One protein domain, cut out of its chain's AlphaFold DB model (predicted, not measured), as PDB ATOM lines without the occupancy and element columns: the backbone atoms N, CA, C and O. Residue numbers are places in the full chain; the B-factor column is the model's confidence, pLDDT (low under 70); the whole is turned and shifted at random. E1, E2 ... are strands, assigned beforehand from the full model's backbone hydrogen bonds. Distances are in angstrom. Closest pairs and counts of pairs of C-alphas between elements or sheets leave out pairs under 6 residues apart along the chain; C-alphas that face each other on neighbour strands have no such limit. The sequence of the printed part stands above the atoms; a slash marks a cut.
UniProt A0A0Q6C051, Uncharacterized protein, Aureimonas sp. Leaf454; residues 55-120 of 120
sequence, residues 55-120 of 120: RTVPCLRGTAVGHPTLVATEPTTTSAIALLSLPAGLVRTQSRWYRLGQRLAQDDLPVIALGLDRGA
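AT A GLANCE: This is residues 55 to 120 of the 120 residues of an uncharacterized protein of Aureimonas sp. Leaf454 (UniProt A0A0Q6C051). Little regular structure: a small four-stranded sheet, strongly twisted and curled like part of a barrel, has a long loop, residues 63 to 75, and a long unnamed tail, residues 100 to 120. The printed part has 66 residues, 21 in named strands and no named helix, class all strand; E1 E2 E3 E4, in chain and sheet order, form a meander, each strand the antiparallel neighbour of the one before. It is compact, radius of gyration of the C-alphas 12.4 A, and spans 40 by 24 by 20 A.

HOW THE PARTS SIT: E2, residues 76 to 85, bends by 93 degrees at residue 82. Its residues 76 to 80 pair with E1, residues 59 to 62, in a hairpin at 120 degrees; N 78 and O 60, 2.8 A, are within hydrogen-bond range. Its residues 81 to 85 pair with E3, residues 90 to 93, in a hairpin at 120 degrees, with N 92 and O 83 at 2.8 A. E3 and E4, residues 97 to 99, form a hairpin at 149 degrees, with N 98 and O 91 at 2.8 A. Edge strands E1 and E4 are apart.

IN THESE COORDINATES: E2 is 20.0 A long, E3 10.1 A, E1 10.0 A and E4 7.0 A. E1 begins at C-alpha 59 (-42.469, 16.468, 44.346); E4 ends at C-alpha 99 (-46.045, 29.279, 39.429).

THE WHOLE: The C-alphas farthest apart, Val 71 and Ala 120, are 40.4 A apart. The printed part has no cut; the link E1 to E2 is long. pLDDT is under 70 at residues 67, 71 to 73 and 105 to 120.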
ATOM      1  N   ARG A  55     -43.353   5.351  50.741       83.00
ATOM      2  CA  ARG A  55     -43.623   5.375  49.296       83.00
ATOM      3  C   ARG A  55     -43.044   6.643  48.678       83.00
ATOM      4  O   ARG A  55     -43.223   7.733  49.219       83.00
ATOM      5  N   THR A  56     -42.393   6.516  47.523       84.62
ATOM      6  CA  THR A  56     -41.951   7.673  46.734       84.62
ATOM      7  C   THR A  56     -43.158   8.389  46.133       84.62
ATOM      8  O   THR A  56     -44.028   7.759  45.536       84.62
ATOM      9  N   VAL A  57     -43.194   9.714  46.266       83.31
ATOM     10  CA  VAL A  57     -44.249  10.568  45.709       83.31
ATOM     11  C   VAL A  57     -43.642  11.649  44.813       83.31
ATOM     12  O   VAL A  57     -42.542  12.126  45.101       83.31
ATOM     13  N   PRO A  58     -44.330  12.070  43.735       84.62
ATOM     14  CA  PRO A  58     -43.874  13.189  42.922       84.62
ATOM     15  C   PRO A  58     -43.837  14.490  43.732       84.62
ATOM     16  O   PRO A  58     -44.850  14.906  44.299       84.62
ATOM     17  N   CYS A  59     -42.689  15.161  43.725       88.25
ATOM     18  CA  CYS A  59     -42.469  16.468  44.346       88.25
ATOM     19  C   CYS A  59     -41.807  17.416  43.340       88.25
ATOM     20  O   CYS A  59     -41.191  16.976  42.369       88.25
ATOM     21  N   LEU A  60     -41.892  18.725  43.583       88.75
ATOM     22  CA  LEU A  60     -41.055  19.689  42.872       88.75
ATOM     23  C   LEU A  60     -39.729  19.837  43.599       88.75
ATOM     24  O   LEU A  60     -39.695  19.870  44.830       88.75
ATOM     25  N   ARG A  61     -38.656  20.018  42.834       88.81
ATOM     26  CA  ARG A  61     -37.360  20.440  43.354       88.81
ATOM     27  C   ARG A  61     -36.881  21.665  42.590       88.81
ATOM     28  O   ARG A  61     -36.881  21.663  41.362       88.81
ATOM     29  N   GLY A  62     -36.488  22.705  43.314       88.56
ATOM     30  CA  GLY A  62     -35.991  23.948  42.732       88.56
ATOM     31  C   GLY A  62     -35.950  25.083  43.748       88.56
ATOM     32  O   GLY A  62     -36.331  24.915  44.904       88.56
ATOM     33  N   THR A  63     -35.488  26.252  43.323       87.75
ATOM     34  CA  THR A  63     -35.415  27.428  44.197       87.75
ATOM     35  C   THR A  63     -36.763  28.145  44.230       87.75
ATOM     36  O   THR A  63     -37.256  28.615  43.204       87.75
ATOM     37  N   ALA A  64     -37.372  28.235  45.414       83.69
ATOM     38  CA  ALA A  64     -38.623  28.964  45.602       83.69
ATOM     39  C   ALA A  64     -38.351  30.472  45.722       83.69
ATOM     40  O   ALA A  64     -37.767  30.926  46.702       83.69
ATOM     41  N   VAL A  65     -38.806  31.258  44.745       82.00
ATOM     42  CA  VAL A  65     -38.661  32.724  44.739       82.00
ATOM     43  C   VAL A  65     -39.942  33.386  45.254       82.00
ATOM     44  O   VAL A  65     -41.043  32.982  44.879       82.00
ATOM     45  N   GLY A  66     -39.809  34.408  46.109       76.94
ATOM     46  CA  GLY A  66     -40.948  35.166  46.650       76.94
ATOM     47  C   GLY A  66     -41.776  34.409  47.695       76.94
ATOM     48  O   GLY A  66     -42.943  34.730  47.915       76.94
ATOM     49  N   HIS A  67     -41.205  33.381  48.326       68.94
ATOM     50  CA  HIS A  67     -41.889  32.627  49.370       68.94
ATOM     51  C   HIS A  67     -41.994  33.464  50.660       68.94
ATOM     52  O   HIS A  67     -40.976  33.979  51.120       68.94
ATOM     53  N   PRO A  68     -43.176  33.561  51.303       70.88
ATOM     54  CA  PRO A  68     -43.408  34.501  52.409       70.88
ATOM     55  C   PRO A  68     -42.544  34.237  53.648       70.88
ATOM     56  O   PRO A  68     -42.382  35.118  54.482       70.88
ATOM     57  N   THR A  69     -42.010  33.022  53.782       72.12
ATOM     58  CA  THR A  69     -41.218  32.604  54.948       72.12
ATOM     59  C   THR A  69     -39.888  31.937  54.597       72.12
ATOM     60  O   THR A  69     -39.166  31.543  55.502       72.12
ATOM     61  N   LEU A  70     -39.570  31.744  53.309       70.25
ATOM     62  CA  LEU A  70     -38.326  31.084  52.897       70.25
ATOM     63  C   LEU A  70     -37.489  32.097  52.129       70.25
ATOM     64  O   LEU A  70     -37.861  32.504  51.030       70.25
ATOM     65  N   VAL A  71     -36.340  32.455  52.691       65.62
ATOM     66  CA  VAL A  71     -35.253  33.061  51.926       65.62
ATOM     67  C   VAL A  71     -34.464  31.893  51.347       65.62
ATOM     68  O   VAL A  71     -33.583  31.343  52.000       65.62
ATOM     69  N   ALA A  72     -34.875  31.412  50.173       61.94
ATOM     70  CA  ALA A  72     -34.249  30.245  49.568       61.94
ATOM     71  C   ALA A  72     -32.863  30.625  49.026       61.94
ATOM     72  O   ALA A  72     -32.756  31.237  47.965       61.94
ATOM     73  N   THR A  73     -31.811  30.270  49.762       67.81
ATOM     74  CA  THR A  73     -30.421  30.334  49.282       67.81
ATOM     75  C   THR A  73     -30.030  29.081  48.495       67.81
ATOM     76  O   THR A  73     -29.064  29.117  47.748       67.81
ATOM     77  N   GLU A  74     -30.803  27.998  48.631       74.44
ATOM     78  CA  GLU A  74     -30.558  26.683  48.029       74.44
ATOM     79  C   GLU A  74     -31.851  26.088  47.429       74.44
ATOM     80  O   GLU A  74     -32.953  26.481  47.837       74.44
ATOM     81  N   PRO A  75     -31.761  25.134  46.478       81.12
ATOM     82  CA  PRO A  75     -32.923  24.420  45.955       81.12
ATOM     83  C   PRO A  75     -33.648  23.605  47.034       81.12
ATOM     84  O   PRO A  75     -33.043  22.788  47.730       81.12
ATOM     85  N   THR A  76     -34.971  23.741  47.098       84.75
ATOM     86  CA  THR A  76     -35.835  23.050  48.064       84.75
ATOM     87  C   THR A  76     -36.685  21.992  47.371       84.75
ATOM     88  O   THR A  76     -37.134  22.181  46.238       84.75
ATOM     89  N   THR A  77     -36.945  20.886  48.068       88.81
ATOM     90  CA  THR A  77     -37.944  19.888  47.667       88.81
ATOM     91  C   THR A  77     -39.276  20.206  48.339       88.81
ATOM     92  O   THR A  77     -39.333  20.394  49.554       88.81
ATOM     93  N   THR A  78     -40.353  20.299  47.565       90.12
ATOM     94  CA  THR A  78     -41.692  20.578  48.097       90.12
ATOM     95  C   THR A  78     -42.333  19.338  48.718       90.12
ATOM     96  O   THR A  78     -41.860  18.216  48.539       90.12
ATOM     97  N   SER A  79     -43.480  19.524  49.377       88.81
ATOM     98  CA  SER A  79     -44.420  18.426  49.615       88.81
ATOM     99  C   SER A  79     -44.945  17.834  48.299       88.81
ATOM    100  O   SER A  79     -44.732  18.403  47.217       88.81
ATOM    101  N   ALA A  80     -45.638  16.696  48.406       88.75
ATOM    102  CA  ALA A  80     -46.184  15.970  47.267       88.75
ATOM    103  C   ALA A  80     -47.050  16.870  46.374       88.75
ATOM    104  O   ALA A  80     -47.793  17.734  46.855       88.75
ATOM    105  N   ILE A  81     -46.961  16.658  45.063       88.12
ATOM    106  CA  ILE A  81     -47.790  17.353  44.083       88.12
ATOM    107  C   ILE A  81     -49.222  16.815  44.171       88.12
ATOM    108  O   ILE A  81     -49.461  15.616  44.050       88.12
ATOM    109  N   ALA A  82     -50.178  17.724  44.350       84.25
ATOM    110  CA  ALA A  82     -51.609  17.443  44.334       84.25
ATOM    111  C   ALA A  82     -52.233  17.692  42.954       84.25
ATOM    112  O   ALA A  82     -53.099  16.925  42.557       84.25
ATOM    113  N   LEU A  83     -51.802  18.744  42.242       84.12
ATOM    114  CA  LEU A  83     -52.224  19.064  40.872       84.12
ATOM    115  C   LEU A  83     -51.059  19.674  40.095       84.12
ATOM    116  O   LEU A  83     -50.366  20.543  40.619       84.12
ATOM    117  N   LEU A  84     -50.890  19.301  38.828       83.69
ATOM    118  CA  LEU A  84     -49.941  19.937  37.914       83.69
ATOM    119  C   LEU A  84     -50.627  20.289  36.597       83.69
ATOM    120  O   LEU A  84     -51.275  19.442  35.988       83.69
ATOM    121  N   SER A  85     -50.408  21.514  36.122       81.44
ATOM    122  CA  SER A  85     -50.703  21.910  34.750       81.44
ATOM    123  C   SER A  85     -49.488  22.614  34.156       81.44
ATOM    124  O   SER A  85     -49.233  23.786  34.435       81.44
ATOM    125  N   LEU A  86     -48.735  21.888  33.324       82.06
ATOM    126  CA  LEU A  86     -47.624  22.462  32.563       82.06
ATOM    127  C   LEU A  86     -48.095  23.540  31.572       82.06
ATOM    128  O   LEU A  86     -47.478  24.603  31.569       82.06
ATOM    129  N   PRO A  87     -49.192  23.353  30.802       75.94
ATOM    130  CA  PRO A  87     -49.679  24.395  29.896       75.94
ATOM    131  C   PRO A  87     -50.060  25.684  30.627       75.94
ATOM    132  O   PRO A  87     -49.765  26.773  30.147       75.94
ATOM    133  N   ALA A  88     -50.662  25.565  31.817       77.06
ATOM    134  CA  ALA A  88     -51.018  26.725  32.629       77.06
ATOM    135  C   ALA A  88     -49.842  27.276  33.458       77.06
ATOM    136  O   ALA A  88     -49.997  28.307  34.110       77.06
ATOM    137  N   GLY A  89     -48.684  26.604  33.470       84.56
ATOM    138  CA  GLY A  89     -47.509  27.007  34.244       84.56
ATOM    139  C   GLY A  89     -47.749  27.020  35.756       84.56
ATOM    140  O   GLY A  89     -47.217  27.883  36.454       84.56
ATOM    141  N   LEU A  90     -48.582  26.113  36.273       86.69
ATOM    142  CA  LEU A  90     -49.045  26.123  37.663       86.69
ATOM    143  C   LEU A  90     -49.015  24.726  38.273       86.69
ATOM    144  O   LEU A  90     -49.252  23.716  37.609       86.69
ATOM    145  N   VAL A  91     -48.786  24.684  39.579       89.12
ATOM    146  CA  VAL A  91     -48.760  23.448  40.358       89.12
ATOM    147  C   VAL A  91     -49.289  23.702  41.765       89.12
ATOM    148  O   VAL A  91     -48.938  24.688  42.415       89.12
ATOM    149  N   ARG A  92     -50.140  22.801  42.247       89.88
ATOM    150  CA  ARG A  92     -50.563  22.712  43.644       89.88
ATOM    151  C   ARG A  92     -49.795  21.567  44.278       89.88
ATOM    152  O   ARG A  92     -49.939  20.425  43.864       89.88
ATOM    153  N   THR A  93     -48.993  21.863  45.290       90.88
ATOM    154  CA  THR A  93     -48.471  20.849  46.228       90.88
ATOM    155  C   THR A  93     -49.500  20.617  47.332       90.88
ATOM    156  O   THR A  93     -50.527  21.288  47.327       90.88
ATOM    157  N   GLN A  94     -49.267  19.753  48.315       87.75
ATOM    158  CA  GLN A  94     -50.151  19.692  49.491       87.75
ATOM    159  C   GLN A  94     -50.153  21.022  50.267       87.75
ATOM    160  O   GLN A  94     -51.183  21.488  50.750       87.75
ATOM    161  N   SER A  95     -49.019  21.726  50.298       86.19
ATOM    162  CA  SER A  95     -48.842  22.895  51.168       86.19
ATOM    163  C   SER A  95     -49.149  24.221  50.476       86.19
ATOM    164  O   SER A  95     -49.854  25.047  51.046       86.19
ATOM    165  N   ARG A  96     -48.674  24.437  49.237       89.38
ATOM    166  CA  ARG A  96     -48.875  25.710  48.505       89.38
ATOM    167  C   ARG A  96     -49.128  25.562  47.001       89.38
ATOM    168  O   ARG A  96     -48.855  24.515  46.408       89.38
ATOM    169  N   TRP A  97     -49.621  26.643  46.395       91.62
ATOM    170  CA  TRP A  97     -49.555  26.876  44.952       91.62
ATOM    171  C   TRP A  97     -48.188  27.447  44.569       91.62
ATOM    172  O   TRP A  97     -47.666  28.313  45.271       91.62
ATOM    173  N   TYR A  98     -47.651  27.009  43.433       90.25
ATOM    174  CA  TYR A  98     -46.486  27.610  42.793       90.25
ATOM    175  C   TYR A  98     -46.796  27.925  41.331       90.25
ATOM    176  O   TYR A  98     -47.484  27.171  40.638       90.25
ATOM    177  N   ARG A  99     -46.243  29.041  40.858       91.50
ATOM    178  CA  ARG A  99     -46.045  29.279  39.429       91.50
ATOM    179  C   ARG A  99     -44.765  28.574  39.007       91.50
ATOM    180  O   ARG A  99     -43.764  28.639  39.717       91.50
ATOM    181  N   LEU A 100     -44.801  27.914  37.861       88.56
ATOM    182  CA  LEU A 100     -43.645  27.242  37.293       88.56
ATOM    183  C   LEU A 100     -42.805  28.254  36.515       88.56
ATOM    184  O   LEU A 100     -43.320  28.996  35.680       88.56
ATOM    185  N   GLY A 101     -41.514  28.292  36.835       86.94
ATOM    186  CA  GLY A 101     -40.512  29.002  36.049       86.94
ATOM    187  C   GLY A 101     -39.966  28.119  34.930       86.94
ATOM    188  O   GLY A 101     -40.634  27.209  34.439       86.94
ATOM    189  N   GLN A 102     -38.716  28.364  34.548       84.19
ATOM    190  CA  GLN A 102     -38.029  27.526  33.578       84.19
ATOM    191  C   GLN A 102     -37.827  26.113  34.143       84.19
ATOM    192  O   GLN A 102     -37.223  25.929  35.201       84.19
ATOM    193  N   ARG A 103     -38.332  25.109  33.421       78.12
ATOM    194  CA  ARG A 103     -38.048  23.703  33.713       78.12
ATOM    195  C   ARG A 103     -36.581  23.443  33.368       78.12
ATOM    196  O   ARG A 103     -36.161  23.717  32.245       78.12
ATOM    197  N   LEU A 104     -35.809  22.926  34.320       72.75
ATOM    198  CA  LEU A 104     -34.506  22.341  34.003       72.75
ATOM    199  C   LEU A 104     -34.764  21.110  33.122       72.75
ATOM    200  O   LEU A 104     -35.710  20.371  33.398       72.75
ATOM    201  N   ALA A 105     -33.998  20.933  32.041       56.84
ATOM    202  CA  ALA A 105     -34.132  19.771  31.156       56.84
ATOM    203  C   ALA A 105     -34.188  18.485  32.004       56.84
ATOM    204  O   ALA A 105     -33.375  18.319  32.912       56.84
ATOM    205  N   GLN A 106     -35.206  17.651  31.788       58.62
ATOM    206  CA  GLN A 106     -35.557  16.562  32.699       58.62
ATOM    207  C   GLN A 106     -35.239  15.200  32.083       58.62
ATOM    208  O   GLN A 106     -35.473  15.016  30.892       58.62
ATOM    209  N   ASP A 107     -34.833  14.247  32.928       42.50
ATOM    210  CA  ASP A 107     -35.118  12.826  32.720       42.50
ATOM    211  C   ASP A 107     -36.650  12.623  32.650       42.50
ATOM    212  O   ASP A 107     -37.418  13.219  33.426       42.50
ATOM    213  N   ASP A 108     -37.089  11.822  31.675       41.03
ATOM    214  CA  ASP A 108     -38.477  11.620  31.236       41.03
ATOM    215  C   ASP A 108     -39.392  11.008  32.315       41.03
ATOM    216  O   ASP A 108     -39.622   9.800  32.356       41.03
ATOM    217  N   LEU A 109     -39.997  11.842  33.169       45.81
ATOM    218  CA  LEU A 109     -41.120  11.414  34.010       45.81
ATOM    219  C   LEU A 109     -42.451  11.950  33.453       45.81
ATOM    220  O   LEU A 109     -42.639  13.175  33.407       45.81
ATOM    221  N   PRO A 110     -43.397  11.075  33.060       41.06
ATOM    222  CA  PRO A 110     -44.745  11.495  32.701       41.06
ATOM    223  C   PRO A 110     -45.460  11.992  33.961       41.06
ATOM    224  O   PRO A 110     -45.565  11.267  34.948       41.06
ATOM    225  N   VAL A 111     -45.953  13.235  33.953       46.78
ATOM    226  CA  VAL A 111     -46.652  13.786  35.121       46.78
ATOM    227  C   VAL A 111     -48.160  13.794  34.913       46.78
ATOM    228  O   VAL A 111     -48.705  14.642  34.211       46.78
ATOM    229  N   ILE A 112     -48.836  12.895  35.624       48.44
ATOM    230  CA  ILE A 112     -50.228  13.054  36.043       48.44
ATOM    231  C   ILE A 112     -50.221  12.927  37.566       48.44
ATOM    232  O   ILE A 112     -50.241  11.828  38.111       48.44
ATOM    233  N   ALA A 113     -50.145  14.060  38.263       47.84
ATOM    234  CA  ALA A 113     -50.179  14.087  39.717       47.84
ATOM    235  C   ALA A 113     -51.613  14.319  40.187       47.84
ATOM    236  O   ALA A 113     -52.090  15.449  40.215       47.84
ATOM    237  N   LEU A 114     -52.271  13.226  40.548       47.94
ATOM    238  CA  LEU A 114     -53.268  13.200  41.605       47.94
ATOM    239  C   LEU A 114     -52.730  12.146  42.555       47.94
ATOM    240  O   LEU A 114     -52.659  10.977  42.182       47.94
ATOM    241  N   GLY A 115     -52.252  12.577  43.721       41.84
ATOM    242  CA  GLY A 115     -51.628  11.744  44.754       41.84
ATOM    243  C   GLY A 115     -52.578  10.744  45.416       41.84
ATOM    244  O   GLY A 115     -52.487  10.535  46.616       41.84
ATOM    245  N   LEU A 116     -53.475  10.150  44.635       44.09
ATOM    246  CA  LEU A 116     -54.352   9.039  44.963       44.09
ATOM    247  C   LEU A 116     -54.051   7.895  43.999       44.09
ATOM    248  O   LEU A 116     -54.926   7.350  43.329       44.09
ATOM    249  N   ASP A 117     -52.773   7.566  43.872       40.81
ATOM    250  CA  ASP A 117     -52.402   6.248  43.398       40.81
ATOM    251  C   ASP A 117     -52.882   5.288  44.496       40.81
ATOM    252  O   ASP A 117     -52.222   5.140  45.530       40.81
ATOM    253  N   ARG A 118     -54.106   4.756  44.348       41.38
ATOM    254  CA  ARG A 118     -54.564   3.625  45.152       41.38
ATOM    255  C   ARG A 118     -53.567   2.514  44.846       41.38
ATOM    256  O   ARG A 118     -53.660   1.877  43.803       41.38
ATOM    257  N   GLY A 119     -52.579   2.352  45.731       39.97
ATOM    258  CA  GLY A 119     -51.882   1.081  45.836       39.97
ATOM    259  C   GLY A 119     -52.971   0.022  45.937       39.97
ATOM    260  O   GLY A 119     -53.937   0.242  46.670       39.97
ATOM    261  N   ALA A 120     -52.852  -0.985  45.076       33.66
ATOM    262  CA  ALA A 120     -53.790  -2.087  44.913       33.66
ATOM    263  C   ALA A 120     -54.374  -2.595  46.238       33.66
ATOM    264  O   ALA A 120     -53.621  -2.627  47.237       33.66
TER     265      ALA A 120